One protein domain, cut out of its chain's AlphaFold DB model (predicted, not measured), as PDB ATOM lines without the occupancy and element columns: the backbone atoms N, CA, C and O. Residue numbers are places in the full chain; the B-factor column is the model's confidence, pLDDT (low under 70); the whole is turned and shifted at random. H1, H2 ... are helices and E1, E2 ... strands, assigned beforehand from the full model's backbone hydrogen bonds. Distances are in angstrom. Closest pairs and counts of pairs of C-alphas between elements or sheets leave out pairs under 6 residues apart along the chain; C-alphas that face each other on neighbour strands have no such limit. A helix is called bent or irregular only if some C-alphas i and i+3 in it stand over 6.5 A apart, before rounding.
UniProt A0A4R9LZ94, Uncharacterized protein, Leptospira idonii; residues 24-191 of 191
ATOM      1  N   ASN A  24     140.770 172.399 160.399       94.50
ATOM      2  CA  ASN A  24     141.656 172.474 159.245       94.50
ATOM      3  C   ASN A  24     142.632 173.644 159.418       94.50
ATOM      4  O   ASN A  24     142.452 174.507 160.284       94.50
ATOM      5  N   CYS A  25     143.649 173.696 158.562       95.38
ATOM      6  CA  CYS A  25     144.684 174.714 158.622       95.38
ATOM      7  C   CYS A  25     144.636 175.635 157.413       95.38
ATOM      8  O   CYS A  25     144.860 175.189 156.282       95.38
ATOM      9  N   LEU A  26     144.416 176.920 157.674       95.00
ATOM     10  CA  LEU A  26     144.594 177.995 156.715       95.00
ATOM     11  C   LEU A  26     146.014 178.544 156.862       95.00
ATOM     12  O   LEU A  26     146.440 178.964 157.936       95.00
ATOM     13  N   LYS A  27     146.753 178.523 155.758       94.31
ATOM     14  CA  LYS A  27     148.100 179.070 155.630       94.31
ATOM     15  C   LYS A  27     148.060 180.288 154.720       94.31
ATOM     16  O   LYS A  27     147.583 180.194 153.588       94.31
ATOM     17  N   SER A  28     148.614 181.402 155.178       94.12
ATOM     18  CA  SER A  28     148.864 182.586 154.355       94.12
ATOM     19  C   SER A  28     150.357 182.769 154.126       94.12
ATOM     20  O   SER A  28     151.129 182.673 155.077       94.12
ATOM     21  N   VAL A  29     150.758 183.069 152.893       93.75
ATOM     22  CA  VAL A  29     152.140 183.401 152.536       93.75
ATOM     23  C   VAL A  29     152.170 184.799 151.936       93.75
ATOM     24  O   VAL A  29     151.557 185.046 150.896       93.75
ATOM     25  N   SER A  30     152.880 185.703 152.599       92.44
ATOM     26  CA  SER A  30     153.103 187.074 152.155       92.44
ATOM     27  C   SER A  30     154.372 187.145 151.310       92.44
ATOM     28  O   SER A  30     155.454 186.767 151.759       92.44
ATOM     29  N   SER A  31     154.251 187.641 150.080       87.81
ATOM     30  CA  SER A  31     155.382 187.928 149.198       87.81
ATOM     31  C   SER A  31     155.206 189.324 148.605       87.81
ATOM     32  O   SER A  31     154.396 189.547 147.702       87.81
ATOM     33  N   GLY A  32     155.923 190.298 149.173       82.50
ATOM     34  CA  GLY A  32     155.733 191.710 148.844       82.50
ATOM     35  C   GLY A  32     154.311 192.174 149.173       82.50
ATOM     36  O   GLY A  32     153.876 192.080 150.317       82.50
ATOM     37  N   SER A  33     153.583 192.665 148.168       85.00
ATOM     38  CA  SER A  33     152.187 193.110 148.295       85.00
ATOM     39  C   SER A  33     151.149 192.000 148.086       85.00
ATOM     40  O   SER A  33     149.958 192.246 148.265       85.00
ATOM     41  N   THR A  34     151.570 190.794 147.689       88.62
ATOM     42  CA  THR A  34     150.654 189.682 147.404       88.62
ATOM     43  C   THR A  34     150.562 188.757 148.611       88.62
ATOM     44  O   THR A  34     151.583 188.340 149.158       88.62
ATOM     45  N   VAL A  35     149.336 188.411 149.005       89.75
ATOM     46  CA  VAL A  35     149.069 187.417 150.049       89.75
ATOM     47  C   VAL A  35     148.340 186.246 149.418       89.75
ATOM     48  O   VAL A  35     147.179 186.366 149.030       89.75
ATOM     49  N   THR A  36     149.014 185.102 149.347       92.19
ATOM     50  CA  THR A  36     148.395 183.854 148.899       92.19
ATOM     51  C   THR A  36     147.856 183.117 150.108       92.19
ATOM     52  O   THR A  36     148.583 182.900 151.078       92.19
ATOM     53  N   ARG A  37     146.590 182.706 150.057       92.56
ATOM     54  CA  ARG A  37     145.975 181.863 151.085       92.56
ATOM     55  C   ARG A  37     145.752 180.470 150.529       92.56
ATOM     56  O   ARG A  37     145.393 180.305 149.368       92.56
ATOM     57  N   THR A  38     145.970 179.477 151.374       94.00
ATOM     58  CA  THR A  38     145.713 178.070 151.071       94.00
ATOM     59  C   THR A  38     145.104 177.396 152.289       94.00
ATOM     60  O   THR A  38     145.390 177.796 153.417       94.00
ATOM     61  N   CYS A  39     144.274 176.382 152.079       94.62
ATOM     62  CA  CYS A  39     143.703 175.572 153.146       94.62
ATOM     63  C   CYS A  39     144.056 174.094 152.963       94.62
ATOM     64  O   CYS A  39     144.108 173.591 151.842       94.62
ATOM     65  N   SER A  40     144.300 173.398 154.068       95.00
ATOM     66  CA  SER A  40     144.634 171.971 154.113       95.00
ATOM     67  C   SER A  40     143.933 171.303 155.292       95.00
ATOM     68  O   SER A  40     143.528 171.974 156.243       95.00
ATOM     69  N   ARG A  41     143.839 169.971 155.285       94.38
ATOM     70  CA  ARG A  41     143.270 169.200 156.406       94.38
ATOM     71  C   ARG A  41     144.266 168.934 157.540       94.38
ATOM     72  O   ARG A  41     144.122 167.958 158.268       94.38
ATOM     73  N   TYR A  42     145.295 169.772 157.690       94.94
ATOM     74  CA  TYR A  42     146.109 169.742 158.903       94.94
ATOM     75  C   TYR A  42     145.265 170.217 160.086       94.94
ATOM     76  O   TYR A  42     144.726 171.323 160.030       94.94
ATOM     77  N   PRO A  43     145.156 169.427 161.161       94.75
ATOM     78  CA  PRO A  43     144.315 169.799 162.278       94.75
ATOM     79  C   PRO A  43     145.022 170.805 163.186       94.75
ATOM     80  O   PRO A  43     146.208 171.113 163.027       94.75
ATOM     81  N   ARG A  44     144.295 171.306 164.186       94.00
ATOM     82  CA  ARG A  44     144.749 172.329 165.137       94.00
ATOM     83  C   ARG A  44     146.145 172.080 165.701       94.00
ATOM     84  O   ARG A  44     146.941 173.007 165.799       94.00
ATOM     85  N   GLY A  45     146.444 170.841 166.085       91.88
ATOM     86  CA  GLY A  45     147.728 170.467 166.674       91.88
ATOM     87  C   GLY A  45     148.916 170.571 165.718       91.88
ATOM     88  O   GLY A  45     150.047 170.517 166.188       91.88
ATOM     89  N   TYR A  46     148.659 170.718 164.417       92.50
ATOM     90  CA  TYR A  46     149.643 170.761 163.335       92.50
ATOM     91  C   TYR A  46     149.600 172.074 162.551       92.50
ATOM     92  O   TYR A  46     150.540 172.374 161.828       92.50
ATOM     93  N   CYS A  47     148.574 172.909 162.733       94.25
ATOM     94  CA  CYS A  47     148.464 174.194 162.052       94.25
ATOM     95  C   CYS A  47     149.340 175.283 162.686       94.25
ATOM     96  O   CYS A  47     148.855 176.191 163.362       94.25
ATOM     97  N   PHE A  48     150.652 175.173 162.510       92.69
ATOM     98  CA  PHE A  48     151.600 176.148 163.028       92.69
ATOM     99  C   PHE A  48     152.910 176.149 162.244       92.69
ATOM    100  O   PHE A  48     153.230 175.242 161.474       92.69
ATOM    101  N   ILE A  49     153.698 177.188 162.494       90.06
ATOM    102  CA  ILE A  49     154.904 177.506 161.735       90.06
ATOM    103  C   ILE A  49     155.989 176.428 161.752       90.06
ATOM    104  O   ILE A  49     156.732 176.311 160.779       90.06
ATOM    105  N   ASN A  50     156.076 175.600 162.799       87.56
ATOM    106  CA  ASN A  50     157.160 174.618 162.872       87.56
ATOM    107  C   ASN A  50     157.001 173.486 161.847       87.56
ATOM    108  O   ASN A  50     157.959 172.757 161.643       87.56
ATOM    109  N   LEU A  51     155.872 173.368 161.133       82.75
ATOM    110  CA  LEU A  51     155.804 172.501 159.947       82.75
ATOM    111  C   LEU A  51     156.840 172.881 158.867       82.75
ATOM    112  O   LEU A  51     157.209 172.047 158.041       82.75
ATOM    113  N   TYR A  52     157.310 174.132 158.870       85.56
ATOM    114  CA  TYR A  52     158.237 174.687 157.879       85.56
ATOM    115  C   TYR A  52     159.661 174.860 158.412       85.56
ATOM    116  O   TYR A  52     160.581 175.127 157.639       85.56
ATOM    117  N   ILE A  53     159.858 174.686 159.717       90.69
ATOM    118  CA  ILE A  53     161.160 174.800 160.369       90.69
ATOM    119  C   ILE A  53     161.669 173.387 160.611       90.69
ATOM    120  O   ILE A  53     161.010 172.595 161.274       90.69
ATOM    121  N   ARG A  54     162.846 173.069 160.074       92.00
ATOM    122  CA  ARG A  54     163.467 171.754 160.228       92.00
ATOM    123  C   ARG A  54     164.704 171.836 161.089       92.00
ATOM    124  O   ARG A  54     165.633 172.590 160.802       92.00
ATOM    125  N   THR A  55     164.735 170.984 162.096       93.25
ATOM    126  CA  THR A  55     165.904 170.734 162.932       93.25
ATOM    127  C   THR A  55     166.941 169.884 162.196       93.25
ATOM    128  O   THR A  55     166.677 169.259 161.159       93.25
ATOM    129  N   LYS A  56     168.154 169.841 162.749       92.50
ATOM    130  CA  LYS A  56     169.237 168.995 162.240       92.50
ATOM    131  C   LYS A  56     168.866 167.515 162.318       92.50
ATOM    132  O   LYS A  56     169.151 166.751 161.395       92.50
ATOM    133  N   GLU A  57     168.213 167.118 163.401       94.38
ATOM    134  CA  GLU A  57     167.798 165.749 163.680       94.38
ATOM    135  C   GLU A  57     166.700 165.295 162.712       94.38
ATOM    136  O   GLU A  57     166.770 164.182 162.191       94.38
ATOM    137  N   GLU A  58     165.729 166.155 162.393       92.75
ATOM    138  CA  GLU A  58     164.694 165.859 161.392       92.75
ATOM    139  C   GLU A  58     165.279 165.705 159.987       92.75
ATOM    140  O   GLU A  58     164.899 164.787 159.247       92.75
ATOM    141  N   ALA A  59     166.237 166.559 159.620       93.50
ATOM    142  CA  ALA A  59     166.944 166.442 158.351       93.50
ATOM    143  C   ALA A  59     167.736 165.125 158.277       93.50
ATOM    144  O   ALA A  59     167.595 164.364 157.316       93.50
ATOM    145  N   ALA A  60     168.499 164.795 159.324       95.12
ATOM    146  CA  ALA A  60     169.244 163.540 159.408       95.12
ATOM    147  C   ALA A  60     168.323 162.307 159.386       95.12
ATOM    148  O   ALA A  60     168.603 161.335 158.683       95.12
ATOM    149  N   SER A  61     167.199 162.357 160.106       95.94
ATOM    150  CA  SER A  61     166.181 161.303 160.119       95.94
ATOM    151  C   SER A  61     165.586 161.085 158.727       95.94
ATOM    152  O   SER A  61     165.474 159.944 158.273       95.94
ATOM    153  N   SER A  62     165.303 162.171 158.001       94.94
ATOM    154  CA  SER A  62     164.794 162.111 156.629       94.94
ATOM    155  C   SER A  62     165.787 161.432 155.680       94.94
ATOM    156  O   SER A  62     165.422 160.529 154.925       94.94
ATOM    157  N   LEU A  63     167.066 161.811 155.760       95.75
ATOM    158  CA  LEU A  63     168.131 161.198 154.960       95.75
ATOM    159  C   LEU A  63     168.307 159.711 155.293       95.75
ATOM    160  O   LEU A  63     168.440 158.884 154.390       95.75
ATOM    161  N   ASN A  64     168.264 159.351 156.577       96.94
ATOM    162  CA  ASN A  64     168.372 157.964 157.021       96.94
ATOM    163  C   ASN A  64     167.180 157.115 156.553       96.94
ATOM    164  O   ASN A  64     167.361 155.998 156.072       96.94
ATOM    165  N   ALA A  65     165.959 157.647 156.642       96.44
ATOM    166  CA  ALA A  65     164.771 156.980 156.119       96.44
ATOM    167  C   ALA A  65     164.876 156.749 154.602       96.44
ATOM    168  O   ALA A  65     164.518 155.673 154.126       96.44
ATOM    169  N   GLY A  66     165.433 157.715 153.863       96.62
ATOM    170  CA  GLY A  66     165.702 157.581 152.431       96.62
ATOM    171  C   GLY A  66     166.705 156.468 152.133       96.62
ATOM    172  O   GLY A  66     166.436 155.608 151.299       96.62
ATOM    173  N   ARG A  67     167.823 156.417 152.867       95.88
ATOM    174  CA  ARG A  67     168.827 155.342 152.740       95.88
ATOM    175  C   ARG A  67     168.228 153.961 152.980       95.88
ATOM    176  O   ARG A  67     168.430 153.071 152.163       95.88
ATOM    177  N   LYS A  68     167.405 153.813 154.020       97.56
ATOM    178  CA  LYS A  68     166.716 152.551 154.325       97.56
ATOM    179  C   LYS A  68     165.797 152.071 153.197       97.56
ATOM    180  O   LYS A  68     165.607 150.867 153.056       97.56
ATOM    181  N   ILE A  69     165.202 152.977 152.416       97.31
ATOM    182  CA  ILE A  69     164.420 152.596 151.227       97.31
ATOM    183  C   ILE A  69     165.342 151.973 150.172       97.31
ATOM    184  O   ILE A  69     165.023 150.920 149.634       97.31
ATOM    185  N   ILE A  70     166.507 152.575 149.918       96.94
ATOM    186  CA  ILE A  70     167.472 152.067 148.926       96.94
ATOM    187  C   ILE A  70     168.084 150.735 149.356       96.94
ATOM    188  O   ILE A  70     168.270 149.854 148.522       96.94
ATOM    189  N   GLU A  71     168.362 150.566 150.648       96.69
ATOM    190  CA  GLU A  71     168.863 149.304 151.204       96.69
ATOM    191  C   GLU A  71     167.871 148.150 151.005       96.69
ATOM    192  O   GLU A  71     168.288 147.025 150.738       96.69
ATOM    193  N   ARG A  72     166.559 148.418 151.094       96.12
ATOM    194  CA  ARG A  72     165.515 147.419 150.810       96.12
ATOM    195  C   ARG A  72     165.301 147.205 149.315       96.12
ATOM    196  O   ARG A  72     165.157 146.067 148.872       96.12
ATOM    197  N   VAL A  73     165.254 148.291 148.544       97.06
ATOM    198  CA  VAL A  73     164.961 148.280 147.108       97.06
ATOM    199  C   VAL A  73     165.898 149.249 146.388       97.06
ATOM    200  O   VAL A  73     165.596 150.429 146.204       97.06
ATOM    201  N   SER A  74     167.031 148.739 145.907       96.75
ATOM    202  CA  SER A  74     168.064 149.546 145.233       96.75
ATOM    203  C   SER A  74     167.555 150.288 143.989       96.75
ATOM    204  O   SER A  74     168.012 151.388 143.684       96.75
ATOM    205  N   LEU A  75     166.539 149.740 143.313       96.94
ATOM    206  CA  LEU A  75     165.884 150.350 142.148       96.94
ATOM    207  C   LEU A  75     165.154 151.668 142.469       96.94
ATOM    208  O   LEU A  75     164.804 152.407 141.553       96.94
ATOM    209  N   CYS A  76     164.959 152.000 143.749       97.25
ATOM    210  CA  CYS A  76     164.384 153.272 144.177       97.25
ATOM    211  C   CYS A  76     165.370 154.452 144.143       97.25
ATOM    212  O   CYS A  76     164.970 155.569 144.465       97.25
ATOM    213  N   GLN A  77     166.644 154.255 143.778       96.81
ATOM    214  CA  GLN A  77     167.676 155.297 143.884       96.81
ATOM    215  C   GLN A  77     167.336 156.569 143.099       96.81
ATOM    216  O   GLN A  77     167.394 157.667 143.651       96.81
ATOM    217  N   GLU A  78     166.927 156.435 141.838       95.88
ATOM    218  CA  GLU A  78     166.538 157.576 140.999       95.88
ATOM    219  C   GLU A  78     165.300 158.292 141.564       95.88
ATOM    220  O   GLU A  78     165.251 159.521 141.629       95.88
ATOM    221  N   SER A  79     164.333 157.519 142.071       97.50
ATOM    222  CA  SER A  79     163.132 158.049 142.727       97.50
ATOM    223  C   SER A  79     163.464 158.803 144.013       97.50
ATOM    224  O   SER A  79     162.896 159.861 144.266       97.50
ATOM    225  N   LEU A  80     164.427 158.319 144.802       97.62
ATOM    226  CA  LEU A  80     164.902 159.027 145.986       97.62
ATOM    227  C   LEU A  80     165.561 160.355 145.619       97.62
ATOM    228  O   LEU A  80     165.249 161.366 146.243       97.62
ATOM    229  N   VAL A  81     166.424 160.378 144.604       95.81
ATOM    230  CA  VAL A  81     167.080 161.617 144.162       95.81
ATOM    231  C   VAL A  81     166.050 162.657 143.721       95.81
ATOM    232  O   VAL A  81     166.081 163.790 144.200       95.81
ATOM    233  N   LEU A  82     165.084 162.258 142.893       95.00
ATOM    234  CA  LEU A  82     164.054 163.166 142.380       95.00
ATOM    235  C   LEU A  82     162.977 163.541 143.410       95.00
ATOM    236  O   LEU A  82     162.265 164.522 143.216       95.00
ATOM    237  N   SER A  83     162.878 162.824 144.531       95.56
ATOM    238  CA  SER A  83     161.935 163.150 145.612       95.56
ATOM    239  C   SER A  83     162.291 164.413 146.407       95.56
ATOM    240  O   SER A  83     161.496 164.867 147.231       95.56
ATOM    241  N   GLY A  84     163.504 164.951 146.227       93.12
ATOM    242  CA  GLY A  84     164.020 166.081 147.002       93.12
ATOM    243  C   GLY A  84     164.453 165.724 148.428       93.12
ATOM    244  O   GLY A  84     164.986 166.580 149.129       93.12
ATOM    245  N   VAL A  85     164.300 164.466 148.863       95.12
ATOM    246  CA  VAL A  85     164.770 163.992 150.180       95.12
ATOM    247  C   VAL A  85     166.272 164.242 150.390       95.12
ATOM    248  O   VAL A  85     166.626 164.713 151.470       95.12
ATOM    249  N   PRO A  86     167.168 164.027 149.402       93.06
ATOM    250  CA  PRO A  86     168.592 164.328 149.573       93.06
ATOM    251  C   PRO A  86     168.913 165.817 149.734       93.06
ATOM    252  O   PRO A  86     169.962 166.150 150.274       93.06
ATOM    253  N   ALA A  87     168.027 166.708 149.277       91.75
ATOM    254  CA  ALA A  87     168.195 168.156 149.389       91.75
ATOM    255  C   ALA A  87     167.697 168.713 150.736       91.75
ATOM    256  O   ALA A  87     167.795 169.915 150.988       91.75
ATOM    257  N   VAL A  88     167.150 167.860 151.609       89.69
ATOM    258  CA  VAL A  88     166.669 168.274 152.926       89.69
ATOM    259  C   VAL A  88     167.846 168.683 153.808       89.69
ATOM    260  O   VAL A  88     168.723 167.877 154.115       89.69
ATOM    261  N   LYS A  89     167.815 169.933 154.270       92.69
ATOM    262  CA  LYS A  89     168.770 170.520 155.214       92.69
ATOM    263  C   LYS A  89     168.036 171.132 156.407       92.69
ATOM    264  O   LYS A  89     166.825 171.345 156.355       92.69
ATOM    265  N   GLN A  90     168.785 171.398 157.472       94.44
ATOM    266  CA  GLN A  90     168.308 172.195 158.599       94.44
ATOM    267  C   GLN A  90     167.943 173.607 158.119       94.44
ATOM    268  O   GLN A  90     168.659 174.178 157.293       94.44
ATOM    269  N   THR A  91     166.864 174.163 158.665       93.88
ATOM    270  CA  THR A  91     166.494 175.568 158.469       93.88
ATOM    271  C   THR A  91     167.500 176.464 159.194       93.88
ATOM    272  O   THR A  91     167.759 176.293 160.386       93.88
ATOM    273  N   THR A  92     168.102 177.405 158.472       94.88
ATOM    274  CA  THR A  92     169.011 178.409 159.042       94.88
ATOM    275  C   THR A  92     168.241 179.471 159.831       94.88
ATOM    276  O   THR A  92     167.046 179.656 159.624       94.88
ATOM    277  N   ALA A  93     168.925 180.217 160.705       93.69
ATOM    278  CA  ALA A  93     168.295 181.300 161.466       93.69
ATOM    279  C   ALA A  93     167.677 182.384 160.558       93.69
ATOM    280  O   ALA A  93     166.604 182.901 160.849       93.69
ATOM    281  N   GLU A  94     168.331 182.693 159.435       94.94
ATOM    282  CA  GLU A  94     167.815 183.648 158.450       94.94
ATOM    283  C   GLU A  94     166.553 183.120 157.754       94.94
ATOM    284  O   GLU A  94     165.543 183.817 157.689       94.94
ATOM    285  N   GLU A  95     166.565 181.863 157.299       93.75
ATOM    286  CA  GLU A  95     165.377 181.220 156.721       93.75
ATOM    287  C   GLU A  95     164.230 181.159 157.746       93.75
ATOM    288  O   GLU A  95     163.082 181.416 157.394       93.75
ATOM    289  N   GLU A  96     164.516 180.876 159.019       94.06
ATOM    290  CA  GLU A  96     163.506 180.872 160.081       94.06
ATOM    291  C   GLU A  96     162.870 182.254 160.276       94.06
ATOM    292  O   GLU A  96     161.643 182.356 160.346       94.06
ATOM    293  N   ASN A  97     163.675 183.321 160.319       93.38
ATOM    294  CA  ASN A  97     163.168 184.690 160.415       93.38
ATOM    295  C   ASN A  97     162.265 185.037 159.227       93.38
ATOM    296  O   ASN A  97     161.184 185.595 159.413       93.38
ATOM    297  N   GLN A  98     162.665 184.649 158.014       92.69
ATOM    298  CA  GLN A  98     161.864 184.849 156.808       92.69
ATOM    299  C   GLN A  98     160.554 184.054 156.850       92.69
ATOM    300  O   GLN A  98     159.501 184.587 156.501       92.69
ATOM    301  N   ILE A  99     160.581 182.801 157.316       93.00
ATOM    302  CA  ILE A  99     159.368 181.994 157.492       93.00
ATOM    303  C   ILE A  99     158.441 182.671 158.513       93.00
ATOM    304  O   ILE A  99     157.253 182.826 158.244       93.00
ATOM    305  N   ARG A 100     158.967 183.144 159.650       92.44
ATOM    306  CA  ARG A 100     158.182 183.851 160.683       92.44
ATOM    307  C   ARG A 100     157.583 185.163 160.191       92.44
ATOM    308  O   ARG A 100     156.470 185.486 160.586       92.44
ATOM    309  N   ALA A 101     158.294 185.893 159.339       91.62
ATOM    310  CA  ALA A 101     157.807 187.145 158.772       91.62
ATOM    311  C   ALA A 101     156.726 186.930 157.700       91.62
ATOM    312  O   ALA A 101     155.792 187.723 157.600       91.62
ATOM    313  N   ASN A 102     156.847 185.863 156.906       93.62
ATOM    314  CA  ASN A 102     156.039 185.694 155.699       93.62
ATOM    315  C   ASN A 102     154.855 184.736 155.871       93.62
ATOM    316  O   ASN A 102     153.930 184.795 155.063       93.62
ATOM    317  N   TYR A 103     154.867 183.851 156.871       94.44
ATOM    318  CA  TYR A 103     153.851 182.810 157.022       94.44
ATOM    319  C   TYR A 103     152.896 183.099 158.180       94.44
ATOM    320  O   TYR A 103     153.311 183.302 159.320       94.44
ATOM    321  N   GLY A 104     151.598 183.037 157.888       94.06
ATOM    322  CA  GLY A 104     150.517 183.069 158.871       94.06
ATOM    323  C   GLY A 104     149.766 181.742 158.901       94.06
ATOM    324  O   GLY A 104     149.621 181.088 157.866       94.06
ATOM    325  N   PHE A 105     149.300 181.353 160.088       94.75
ATOM    326  CA  PHE A 105     148.563 180.112 160.319       94.75
ATOM    327  C   PHE A 105     147.310 180.397 161.136       94.75
ATOM    328  O   PHE A 105     147.382 181.041 162.182       94.75
ATOM    329  N   GLU A 106     146.179 179.886 160.669       94.31
ATOM    330  CA  GLU A 106     144.886 180.026 161.323       94.31
ATOM    331  C   GLU A 106     144.146 178.689 161.294       94.31
ATOM    332  O   GLU A 106     144.101 177.999 160.275       94.31
ATOM    333  N   VAL A 107     143.563 178.316 162.434       94.94
ATOM    334  CA  VAL A 107     142.743 177.110 162.544       94.94
ATOM    335  C   VAL A 107     141.301 177.472 162.245       94.94
ATOM    336  O   VAL A 107     140.714 178.294 162.945       94.94
ATOM    337  N   VAL A 108     140.726 176.801 161.256       94.06
ATOM    338  CA  VAL A 108     139.327 176.954 160.839       94.06
ATOM    339  C   VAL A 108     138.573 175.642 161.056       94.06
ATOM    340  O   VAL A 108     139.193 174.585 161.167       94.06
ATOM    341  N   ASN A 109     137.242 175.675 161.123       91.69
ATOM    342  CA  ASN A 109     136.451 174.449 161.304       91.69
ATOM    343  C   ASN A 109     136.546 173.523 160.082       91.69
ATOM    344  O   ASN A 109     136.771 172.325 160.229       91.69
ATOM    345  N   SER A 110     136.410 174.086 158.878       90.69
ATOM    346  CA  SER A 110     136.552 173.385 157.600       90.69
ATOM    347  C   SER A 110     137.119 174.323 156.524       90.69
ATOM    348  O   SER A 110     137.107 175.544 156.687       90.69
ATOM    349  N   CYS A 111     137.656 173.767 155.430       90.56
ATOM    350  CA  CYS A 111     138.178 174.594 154.332       90.56
ATOM    351  C   CYS A 111     137.033 175.208 153.521       90.56
ATOM    352  O   CYS A 111     137.147 176.317 153.004       90.56
ATOM    353  N   GLU A 112     135.919 174.492 153.463       87.81
ATOM    354  CA  GLU A 112     134.675 174.872 152.823       87.81
ATOM    355  C   GLU A 112     134.041 176.080 153.532       87.81
ATOM    356  O   GLU A 112     133.713 177.066 152.875       87.81
ATOM    357  N   GLU A 113     133.963 176.070 154.872       85.06
ATOM    358  CA  GLU A 113     133.513 177.234 155.662       85.06
ATOM    359  C   GLU A 113     134.445 178.435 155.527       85.06
ATOM    360  O   GLU A 113     133.990 179.577 155.562       85.06
ATOM    361  N   ALA A 114     135.745 178.194 155.339       84.75
ATOM    362  CA  ALA A 114     136.702 179.262 155.093       84.75
ATOM    363  C   ALA A 114     136.513 179.921 153.715       84.75
ATOM    364  O   ALA A 114     137.145 180.940 153.464       84.75
ATOM    365  N   GLY A 115     135.641 179.390 152.849       78.81
ATOM    366  CA  GLY A 115     135.325 179.944 151.531       78.81
ATOM    367  C   GLY A 115     136.003 179.221 150.370       78.81
ATOM    368  O   GLY A 115     135.962 179.714 149.244       78.81
ATOM    369  N   VAL A 116     136.620 178.058 150.611       78.81
ATOM    370  CA  VAL A 116     137.275 177.295 149.550       78.81
ATOM    371  C   VAL A 116     136.325 176.273 148.933       78.81
ATOM    372  O   VAL A 116     135.878 175.343 149.599       78.81
ATOM    373  N   SER A 117     136.068 176.398 147.629       75.25
ATOM    374  CA  SER A 117     135.289 175.416 146.870       75.25
ATOM    375  C   SER A 117     136.201 174.524 146.037       75.25
ATOM    376  O   SER A 117     136.935 174.993 145.168       75.25
ATOM    377  N   LEU A 118     136.115 173.213 146.252       77.75
ATOM    378  CA  LEU A 118     136.775 172.235 145.392       77.75
ATOM    379  C   LEU A 118     135.981 172.037 144.098       77.75
ATOM    380  O   LEU A 118     134.750 172.052 144.089       77.75
ATOM    381  N   VAL A 119     136.694 171.813 142.995       79.06
ATOM    382  CA  VAL A 119     136.084 171.310 141.756       79.06
ATOM    383  C   VAL A 119     135.617 169.875 142.008       79.06
ATOM    384  O   VAL A 119     136.336 169.109 142.642       79.06
ATOM    385  N   SER A 120     134.454 169.489 141.482       75.75
ATOM    386  CA  SER A 120     133.798 168.195 141.752       75.75
ATOM    387  C   SER A 120     134.649 166.945 141.479       75.75
ATOM    388  O   SER A 120     134.366 165.886 142.029       75.75
ATOM    389  N   SER A 121     135.697 167.046 140.656       83.06
ATOM    390  CA  SER A 121     136.634 165.957 140.348       83.06
ATOM    391  C   SER A 121     137.865 165.893 141.261       83.06
ATOM    392  O   SER A 121     138.712 165.019 141.074       83.06
ATOM    393  N   LYS A 122     137.996 166.810 142.227       90.06
ATOM    394  CA  LYS A 122     139.145 166.910 143.132       90.06
ATOM    395  C   LYS A 122     138.707 166.771 144.581       90.06
ATOM    396  O   LYS A 122     137.663 167.281 144.979       90.06
ATOM    397  N   ARG A 123     139.545 166.136 145.396       91.62
ATOM    398  CA  ARG A 123     139.358 166.058 146.851       91.62
ATOM    399  C   ARG A 123     140.607 166.529 147.582       91.62
ATOM    400  O   ARG A 123     141.719 166.371 147.082       91.62
ATOM    401  N   LEU A 124     140.423 167.058 148.786       92.19
ATOM    402  CA  LEU A 124     141.529 167.281 149.712       92.19
ATOM    403  C   LEU A 124     141.966 165.964 150.356       92.19
ATOM    404  O   LEU A 124     141.131 165.115 150.685       92.19
ATOM    405  N   ALA A 125     143.273 165.823 150.555       94.69
ATOM    406  CA  ALA A 125     143.856 164.720 151.302       94.69
ATOM    407  C   ALA A 125     143.394 164.753 152.758       94.69
ATOM    408  O   ALA A 125     143.343 165.821 153.370       94.69
ATOM    409  N   SER A 126     143.039 163.589 153.311       93.94
ATOM    410  CA  SER A 126     142.840 163.424 154.750       93.94
ATOM    411  C   SER A 126     144.141 163.713 155.492       93.94
ATOM    412  O   SER A 126     145.225 163.731 154.908       93.94
ATOM    413  N   TYR A 127     144.052 163.924 156.798       93.19
ATOM    414  CA  TYR A 127     145.237 164.176 157.603       93.19
ATOM    415  C   TYR A 127     146.240 163.004 157.567       93.19
ATOM    416  O   TYR A 127     147.443 163.215 157.431       93.19
ATOM    417  N   GLU A 128     145.761 161.762 157.605       94.06
ATOM    418  CA  GLU A 128     146.601 160.564 157.515       94.06
ATOM    419  C   GLU A 128     147.287 160.466 156.147       94.06
ATOM    420  O   GLU A 128     148.473 160.135 156.061       94.06
ATOM    421  N   GLU A 129     146.561 160.800 155.077       96.62
ATOM    422  CA  GLU A 129     147.118 160.878 153.728       96.62
ATOM    423  C   GLU A 129     148.187 161.976 153.646       96.62
ATOM    424  O   GLU A 129     149.257 161.728 153.094       96.62
ATOM    425  N   LEU A 130     147.954 163.154 154.239       95.06
ATOM    426  CA  LEU A 130     148.940 164.240 154.313       95.06
ATOM    427  C   LEU A 130     150.219 163.796 155.027       95.06
ATOM    428  O   LEU A 130     151.310 163.994 154.494       95.06
ATOM    429  N   LEU A 131     150.098 163.143 156.190       93.50
ATOM    430  CA  LEU A 131     151.250 162.618 156.928       93.50
ATOM    431  C   LEU A 131     152.065 161.634 156.089       93.50
ATOM    432  O   LEU A 131     153.298 161.704 156.066       93.50
ATOM    433  N   PHE A 132     151.393 160.725 155.379       96.06
ATOM    434  CA  PHE A 132     152.074 159.806 154.478       96.06
ATOM    435  C   PHE A 132     152.749 160.551 153.321       96.06
ATOM    436  O   PHE A 132     153.933 160.331 153.065       96.06
ATOM    437  N   LEU A 133     152.030 161.443 152.641       95.31
ATOM    438  CA  LEU A 133     152.498 162.145 151.443       95.31
ATOM    439  C   LEU A 133     153.653 163.116 151.736       95.31
ATOM    440  O   LEU A 133     154.518 163.299 150.877       95.31
ATOM    441  N   GLU A 134     153.715 163.680 152.946       92.12
ATOM    442  CA  GLU A 134     154.843 164.485 153.428       92.12
ATOM    443  C   GLU A 134     156.004 163.657 153.991       92.12
ATOM    444  O   GLU A 134     157.130 164.159 154.111       92.12
ATOM    445  N   SER A 135     155.782 162.379 154.300       95.19
ATOM    446  CA  SER A 135     156.857 161.483 154.720       95.19
ATOM    447  C   SER A 135     157.868 161.239 153.594       95.19
ATOM    448  O   SER A 135     157.595 161.417 152.404       95.19
ATOM    449  N   VAL A 136     159.054 160.752 153.964       96.81
ATOM    450  CA  VAL A 136     160.076 160.325 152.996       96.81
ATOM    451  C   VAL A 136     159.537 159.251 152.048       96.81
ATOM    452  O   VAL A 136     159.779 159.330 150.849       96.81
ATOM    453  N   ARG A 137     158.756 158.289 152.557       96.88
ATOM    454  CA  ARG A 137     158.119 157.253 151.730       96.88
ATOM    455  C   ARG A 137     157.181 157.879 150.698       96.88
ATOM    456  O   ARG A 137     157.338 157.607 149.514       96.88
ATOM    457  N   GLY A 138     156.270 158.756 151.119       97.12
ATOM    458  CA  GLY A 138     155.323 159.416 150.213       97.12
ATOM    459  C   GLY A 138     156.009 160.265 149.142       97.12
ATOM    460  O   GLY A 138     155.649 160.192 147.966       97.12
ATOM    461  N   LYS A 139     157.063 161.002 149.514       97.38
ATOM    462  CA  LYS A 139     157.891 161.776 148.572       97.38
ATOM    463  C   LYS A 139     158.556 160.884 147.524       97.38
ATOM    464  O   LYS A 139     158.511 161.203 146.335       97.38
ATOM    465  N   VAL A 140     159.124 159.750 147.939       98.06
ATOM    466  CA  VAL A 140     159.725 158.771 147.020       98.06
ATOM    467  C   VAL A 140     158.667 158.110 146.135       98.06
ATOM    468  O   VAL A 140     158.892 158.000 144.934       98.06
ATOM    469  N   ALA A 141     157.504 157.739 146.676       97.94
ATOM    470  CA  ALA A 141     156.407 157.147 145.904       97.94
ATOM    471  C   ALA A 141     155.914 158.091 144.796       97.94
ATOM    472  O   ALA A 141     155.773 157.683 143.643       97.94
ATOM    473  N   ARG A 142     155.715 159.377 145.119       97.62
ATOM    474  CA  ARG A 142     155.334 160.408 144.141       97.62
ATOM    475  C   ARG A 142     156.390 160.574 143.054       97.62
ATOM    476  O   ARG A 142     156.045 160.606 141.878       97.62
ATOM    477  N   ALA A 143     157.666 160.644 143.431       97.56
ATOM    478  CA  ALA A 143     158.756 160.737 142.465       97.56
ATOM    479  C   ALA A 143     158.825 159.497 141.562       97.56
ATOM    480  O   ALA A 143     158.941 159.637 140.347       97.56
ATOM    481  N   ALA A 144     158.686 158.296 142.128       97.94
ATOM    482  CA  ALA A 144     158.666 157.048 141.373       97.94
ATOM    483  C   ALA A 144     157.499 157.005 140.373       97.94
ATOM    484  O   ALA A 144     157.695 156.627 139.220       97.94
ATOM    485  N   TRP A 145     156.306 157.462 140.768       97.81
ATOM    486  CA  TRP A 145     155.168 157.579 139.854       97.81
ATOM    487  C   TRP A 145     155.423 158.584 138.727       97.81
ATOM    488  O   TRP A 145     155.210 158.275 137.554       97.81
ATOM    489  N   THR A 146     155.946 159.768 139.051       97.00
ATOM    490  CA  THR A 146     156.304 160.777 138.046       97.00
ATOM    491  C   THR A 146     157.329 160.237 137.046       97.00
ATOM    492  O   THR A 146     157.151 160.402 135.842       97.00
ATOM    493  N   ILE A 147     158.379 159.555 137.518       97.50
ATOM    494  CA  ILE A 147     159.407 158.949 136.658       97.50
ATOM    495  C   ILE A 147     158.790 157.875 135.769       97.50
ATOM    496  O   ILE A 147     159.024 157.878 134.561       97.50
ATOM    497  N   SER A 148     157.988 156.972 136.337       96.94
ATOM    498  CA  SER A 148     157.443 155.832 135.598       96.94
ATOM    499  C   SER A 148     156.495 156.240 134.471       96.94
ATOM    500  O   SER A 148     156.399 155.533 133.464       96.94
ATOM    501  N   LYS A 149     155.834 157.395 134.607       95.50
ATOM    502  CA  LYS A 149     154.943 157.972 133.593       95.50
ATOM    503  C   LYS A 149     155.616 158.979 132.667       95.50
ATOM    504  O   LYS A 149     154.968 159.434 131.731       95.50
ATOM    505  N   ASN A 150     156.893 159.306 132.869       94.19
ATOM    506  CA  ASN A 150     157.582 160.288 132.040       94.19
ATOM    507  C   ASN A 150     158.093 159.657 130.721       94.19
ATOM    508  O   ASN A 150     159.042 158.860 130.739       94.19
ATOM    509  N   PRO A 151     157.513 160.011 129.554       93.62
ATOM    510  CA  PRO A 151     157.912 159.432 128.272       93.62
ATOM    511  C   PRO A 151     159.306 159.887 127.820       93.62
ATOM    512  O   PRO A 151     159.946 159.183 127.043       93.62
ATOM    513  N   PHE A 152     159.797 161.019 128.331       95.38
ATOM    514  CA  PHE A 152     161.098 161.587 127.970       95.38
ATOM    515  C   PHE A 152     162.278 160.900 128.669       95.38
ATOM    516  O   PHE A 152     163.422 161.088 128.266       95.38
ATOM    517  N   LEU A 153     162.023 160.099 129.709       95.12
ATOM    518  CA  LEU A 153     163.062 159.325 130.392       95.12
ATOM    519  C   LEU A 153     163.375 158.015 129.656       95.12
ATOM    520  O   LEU A 153     162.645 157.574 128.767       95.12
ATOM    521  N   SER A 154     164.475 157.363 130.031       96.56
ATOM    522  CA  SER A 154     164.832 156.064 129.456       96.56
ATOM    523  C   SER A 154     163.830 154.974 129.869       96.56
ATOM    524  O   SER A 154     163.214 155.036 130.937       96.56
ATOM    525  N   ALA A 155     163.685 153.927 129.048       96.31
ATOM    526  CA  ALA A 155     162.874 152.765 129.419       96.31
ATOM    527  C   ALA A 155     163.395 152.094 130.703       96.31
ATOM    528  O   ALA A 155     162.598 151.657 131.529       96.31
ATOM    529  N   ALA A 156     164.717 152.073 130.902       96.81
ATOM    530  CA  ALA A 156     165.340 151.555 132.115       96.81
ATOM    531  C   ALA A 156     164.919 152.354 133.361       96.81
ATOM    532  O   ALA A 156     164.451 151.754 134.325       96.81
ATOM    533  N   SER A 157     164.986 153.690 133.318       96.56
ATOM    534  CA  SER A 157     164.530 154.575 134.405       96.56
ATOM    535  C   SER A 157     163.060 154.333 134.752       96.56
ATOM    536  O   SER A 157     162.710 154.113 135.912       96.56
ATOM    537  N   ARG A 158     162.187 154.280 133.736       97.69
ATOM    538  CA  ARG A 158     160.760 153.983 133.940       97.69
ATOM    539  C   ARG A 158     160.532 152.608 134.568       97.69
ATOM    540  O   ARG A 158     159.712 152.480 135.475       97.69
ATOM    541  N   ASN A 159     161.251 151.584 134.109       97.62
ATOM    542  CA  ASN A 159     161.133 150.218 134.624       97.62
ATOM    543  C   ASN A 159     161.651 150.095 136.063       97.62
ATOM    544  O   ASN A 159     161.037 149.401 136.878       97.62
ATOM    545  N   ASN A 160     162.730 150.802 136.398       97.81
ATOM    546  CA  ASN A 160     163.259 150.872 137.757       97.81
ATOM    547  C   ASN A 160     162.262 151.554 138.697       97.81
ATOM    548  O   ASN A 160     161.972 151.020 139.764       97.81
ATOM    549  N   ALA A 161     161.668 152.672 138.275       97.69
ATOM    550  CA  ALA A 161     160.658 153.376 139.057       97.69
ATOM    551  C   ALA A 161     159.372 152.552 139.246       97.69
ATOM    552  O   ALA A 161     158.852 152.480 140.358       97.69
ATOM    553  N   ASN A 162     158.903 151.851 138.208       97.81
ATOM    554  CA  ASN A 162     157.811 150.880 138.345       97.81
ATOM    555  C   ASN A 162     158.173 149.762 139.333       97.81
ATOM    556  O   ASN A 162     157.381 149.427 140.206       97.81
ATOM    557  N   SER A 163     159.389 149.221 139.253       97.44
ATOM    558  CA  SER A 163     159.850 148.186 140.187       97.44
ATOM    559  C   SER A 163     159.968 148.704 141.622       97.44
ATOM    560  O   SER A 163     159.684 147.962 142.559       97.44
ATOM    561  N   CYS A 164     160.370 149.964 141.802       97.94
ATOM    562  CA  CYS A 164     160.379 150.634 143.097       97.94
ATOM    563  C   CYS A 164     158.959 150.726 143.672       97.94
ATOM    564  O   CYS A 164     158.737 150.294 144.802       97.94
ATOM    565  N   LEU A 165     157.993 151.206 142.875       97.75
ATOM    566  CA  LEU A 165     156.580 151.261 143.258       97.75
ATOM    567  C   LEU A 165     156.067 149.888 143.696       97.75
ATOM    568  O   LEU A 165     155.509 149.765 144.780       97.75
ATOM    569  N   GLU A 166     156.290 148.855 142.885       97.19
ATOM    570  CA  GLU A 166     155.759 147.514 143.143       97.19
ATOM    571  C   GLU A 166     156.393 146.805 144.346       97.19
ATOM    572  O   GLU A 166     155.717 146.018 145.005       97.19
ATOM    573  N   LYS A 167     157.676 147.053 144.639       97.06
ATOM    574  CA  LYS A 167     158.405 146.322 145.691       97.06
ATOM    575  C   LYS A 167     158.438 147.032 147.041       97.06
ATOM    576  O   LYS A 167     158.495 146.351 148.060       97.06
ATOM    577  N   GLU A 168     158.449 148.364 147.069       97.00
ATOM    578  CA  GLU A 168     158.576 149.131 148.318       97.00
ATOM    579  C   GLU A 168     157.223 149.593 148.876       97.00
ATOM    580  O   GLU A 168     157.095 149.754 150.094       97.00
ATOM    581  N   PHE A 169     156.222 149.817 148.016       97.44
ATOM    582  CA  PHE A 169     154.978 150.493 148.387       97.44
ATOM    583  C   PHE A 169     153.751 149.594 148.270       97.44
ATOM    584  O   PHE A 169     153.627 148.763 147.370       97.44
ATOM    585  N   THR A 170     152.800 149.793 149.178       97.25
ATOM    586  CA  THR A 170     151.523 149.074 149.138       97.25
ATOM    587  C   THR A 170     150.640 149.570 147.982       97.25
ATOM    588  O   THR A 170     150.838 150.674 147.466       97.25
ATOM    589  N   PRO A 171     149.613 148.801 147.565       97.00
ATOM    590  CA  PRO A 171     148.662 149.259 146.551       97.00
ATOM    591  C   PRO A 171     147.996 150.601 146.883       97.00
ATOM    592  O   PRO A 171     147.852 151.434 145.992       97.00
ATOM    593  N   SER A 172     147.645 150.839 148.152       95.62
ATOM    594  CA  SER A 172     147.047 152.105 148.587       95.62
ATOM    595  C   SER A 172     148.049 153.262 148.575       95.62
ATOM    596  O   SER A 172     147.713 154.347 148.115       95.62
ATOM    597  N   GLU A 173     149.295 153.040 149.004       97.12
ATOM    598  CA  GLU A 173     150.362 154.050 148.938       97.12
ATOM    599  C   GLU A 173     150.654 154.468 147.484       97.12
ATOM    600  O   GLU A 173     150.804 155.658 147.193       97.12
ATOM    601  N   LYS A 174     150.691 153.497 146.561       96.50
ATOM    602  CA  LYS A 174     150.848 153.748 145.119       96.50
ATOM    603  C   LYS A 174     149.697 154.582 144.565       96.50
ATOM    604  O   LYS A 174     149.935 155.533 143.821       96.50
ATOM    605  N   ASP A 175     148.465 154.234 144.924       96.56
ATOM    606  CA  ASP A 175     147.277 154.938 144.449       96.56
ATOM    607  C   ASP A 175     147.214 156.381 144.978       96.56
ATOM    608  O   ASP A 175     146.951 157.305 144.211       96.56
ATOM    609  N   LEU A 176     147.589 156.615 146.240       96.38
ATOM    610  CA  LEU A 176     147.723 157.971 146.784       96.38
ATOM    611  C   LEU A 176     148.761 158.797 146.020       96.38
ATOM    612  O   LEU A 176     148.485 159.930 145.626       96.38
ATOM    613  N   ALA A 177     149.948 158.233 145.774       96.06
ATOM    614  CA  ALA A 177     150.993 158.914 145.012       96.06
ATOM    615  C   ALA A 177     150.522 159.274 143.592       96.06
ATOM    616  O   ALA A 177     150.746 160.401 143.141       96.06
ATOM    617  N   LYS A 178     149.819 158.350 142.926       96.06
ATOM    618  CA  LYS A 178     149.187 158.570 141.622       96.06
ATOM    619  C   LYS A 178     148.194 159.729 141.663       96.06
ATOM    620  O   LYS A 178     148.329 160.653 140.864       96.06
ATOM    621  N   GLN A 179     147.228 159.701 142.584       95.88
ATOM    622  CA  GLN A 179     146.171 160.714 142.658       95.88
ATOM    623  C   GLN A 179     146.739 162.131 142.854       95.88
ATOM    624  O   GLN A 179     146.212 163.094 142.296       95.88
ATOM    625  N   VAL A 180     147.843 162.273 143.599       94.44
ATOM    626  CA  VAL A 180     148.515 163.574 143.761       94.44
ATOM    627  C   VAL A 180     149.174 164.034 142.465       94.44
ATOM    628  O   VAL A 180     149.030 165.194 142.085       94.44
ATOM    629  N   VAL A 181     149.899 163.150 141.774       93.56
ATOM    630  CA  VAL A 181     150.577 163.499 140.511       93.56
ATOM    631  C   VAL A 181     149.564 163.824 139.409       93.56
ATOM    632  O   VAL A 181     149.782 164.745 138.628       93.56
ATOM    633  N   GLU A 182     148.431 163.124 139.381       93.44
ATOM    634  CA  GLU A 182     147.322 163.368 138.449       93.44
ATOM    635  C   GLU A 182     146.403 164.523 138.894       93.44
ATOM    636  O   GLU A 182     145.445 164.860 138.199       93.44
ATOM    637  N   THR A 183     146.702 165.186 140.018       90.75
ATOM    638  CA  THR A 183     145.983 166.353 140.568       90.75
ATOM    639  C   THR A 183     144.513 166.116 140.943       90.75
ATOM    640  O   THR A 183     143.742 167.071 141.080       90.75
ATOM    641  N   THR A 184     144.122 164.857 141.143       92.81
ATOM    642  CA  THR A 184     142.800 164.468 141.666       92.81
ATOM    643  C   THR A 184     142.762 164.520 143.196       92.81
ATOM    644  O   THR A 184     141.715 164.805 143.783       92.81
ATOM    645  N   LEU A 185     143.917 164.333 143.842       94.25
ATOM    646  CA  LEU A 185     144.129 164.528 145.274       94.25
ATOM    647  C   LEU A 185     144.983 165.774 145.527       94.25
ATOM    648  O   LEU A 185     146.120 165.866 145.063       94.25
ATOM    649  N   LEU A 186     144.446 166.724 146.287       92.94
ATOM    650  CA  LEU A 186     145.112 167.977 146.632       92.94
ATOM    651  C   LEU A 186     145.606 167.946 148.082       92.94
ATOM    652  O   LEU A 186     144.858 167.582 148.986       92.94
ATOM    653  N   LEU A 187     146.854 168.359 148.312       93.44
ATOM    654  CA  LEU A 187     147.397 168.513 149.672       93.44
ATOM    655  C   LEU A 187     146.873 169.792 150.337       93.44
ATOM    656  O   LEU A 187     146.588 169.833 151.530       93.44
ATOM    657  N   GLU A 188     146.729 170.832 149.525       92.25
ATOM    658  CA  GLU A 188     146.179 172.119 149.904       92.25
ATOM    659  C   GLU A 188     145.436 172.730 148.717       92.25
ATOM    660  O   GLU A 188     145.658 172.357 147.561       92.25
ATOM    661  N   VAL A 189     144.533 173.656 149.009       90.94
ATOM    662  CA  VAL A 189     143.698 174.334 148.022       90.94
ATOM    663  C   VAL A 189     143.811 175.844 148.201       90.94
ATOM    664  O   VAL A 189     143.758 176.335 149.326       90.94
ATOM    665  N   GLY A 190     144.037 176.563 147.103       86.88
ATOM    666  CA  GLY A 190     144.151 178.021 147.089       86.88
ATOM    667  C   GLY A 190     142.798 178.726 147.066       86.88
ATOM    668  O   GLY A 190     141.786 178.119 146.710       86.88
ATOM    669  N   PHE A 191     142.828 179.999 147.446       82.06
ATOM    670  CA  PHE A 191     141.729 180.953 147.311       82.06
ATOM    671  C   PHE A 191     141.818 181.709 145.986       82.06
ATOM    672  O   PHE A 191     142.964 181.977 145.552       82.06
TER     673      PHE A 191
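AT A GLANCE: This is residues 24 to 191 of the 191 residues of an uncharacterized protein of Leptospira idonii (UniProt A0A4R9LZ94). The model has two lobes with an open space between them: a lobe of six crossed helices, H1, H2, H4, H5, H6 and H7, built round H5, and a small twisted antiparallel sheet of three strands with H3 at one end of it. In the helical lobe H2, H6 and H7 pack on H5, while H1 meets the first residues of H5; long unnamed stretches, residues 41 to 55 and 109 to 126, run between the lobes, and residues 189 to 190 come back to pair beside E2. The printed part has 168 residues, with seven named helices and three named strands in the order E1, E2, H1, H2, H3, E3, H4, H5, H6, H7. The sheet's order is E2, E1, E3, and the class is mixed, helices and strands. The whole is compact, with a radius of gyration of the C-alphas of 17.2 A and spans of 46 by 42 by 29 A.

HOW THE PARTS SIT: E1, residues 24 to 31, and E2, residues 34 to 40, form a hairpin of antiparallel strands; N 27 and O 38 are within hydrogen-bond range at 2.8 A, as are N 38 and O 27 at 2.8 A. E3, residues 103 to 108, is the other antiparallel neighbour of E1, with N 26 and O 106 at 2.8 A. E1 is the inner strand, and the sheet is only just strongly twisted, its C-alphas lying up to 4.2 A off the best plane. H1, residues 56 to 72, and H2, residues 74 to 82, form a helical hairpin; H1 touches H2 with residues 66 to 70 alone, the closest C-alphas being those of Ile 70 and Cys 76 at 5.8 A. H3, residues 93 to 102, touches no helix and only grazes the sheet with residues 99 to 102. H4, residues 127 to 134, is not on the sheet. H5, residues 136 to 149, is the hub, touching four helices. One is H1, with closest C-alphas Ser 62 and Val 136 at 6.2 A and a steep tilt of 51 degrees. H5 touches H2 about perpendicular at 89 degrees, the closest C-alphas being those of Ser 79 and Ala 144 at 4.8 A. H6, residues 155 to 168, forms a helical hairpin with H5, only just at a steep tilt, 36 degrees; the C-alphas of Ser 148 and Arg 158 are closest at 4.1 A. H7, residues 171 to 181, touches H5 through Ala 177 and Arg 142, whose C-alphas are closest at 4.7 A. H4 and H7 only just touch, with 3 pairs of C-alphas within 8 A, the closest being those of Leu 133 and Ala 177 at 7.4 A. Every O i to N i+4 pair is within hydrogen-bond range in H1, H3, H4, H5, H6 and H7; in H2 it is 3 of 5. H2 is irregular, with C-alphas 75 and 78 lying 7.3 A apart.

IN THESE COORDINATES: E1 begins at C-alpha 24, (141.656, 172.474, 159.245), and is 23.0 A long; E2 is 19.9 A and E3 16.1 A. H1, the longest helix with 17 residues, begins at C-alpha 56, (169.237, 168.995, 162.240), and is 24.7 A long. H2 is 14.5 A, H3 14.2 A, H4 10.5 A, H5 20.2 A and H6 19.7 A. H7 is 15.6 A and ends at C-alpha 181, (150.577, 163.499, 140.511).

THE WHOLE: The C-alphas farthest apart are those of Ser 33 and Arg 72, 47.7 A. The printed part has no cut. The links from E2 to H1 and from E3 to H4 are long, with 15 and 18 residues. Mean pLDDT of the printed part is 93.5, and no printed residue is under 70.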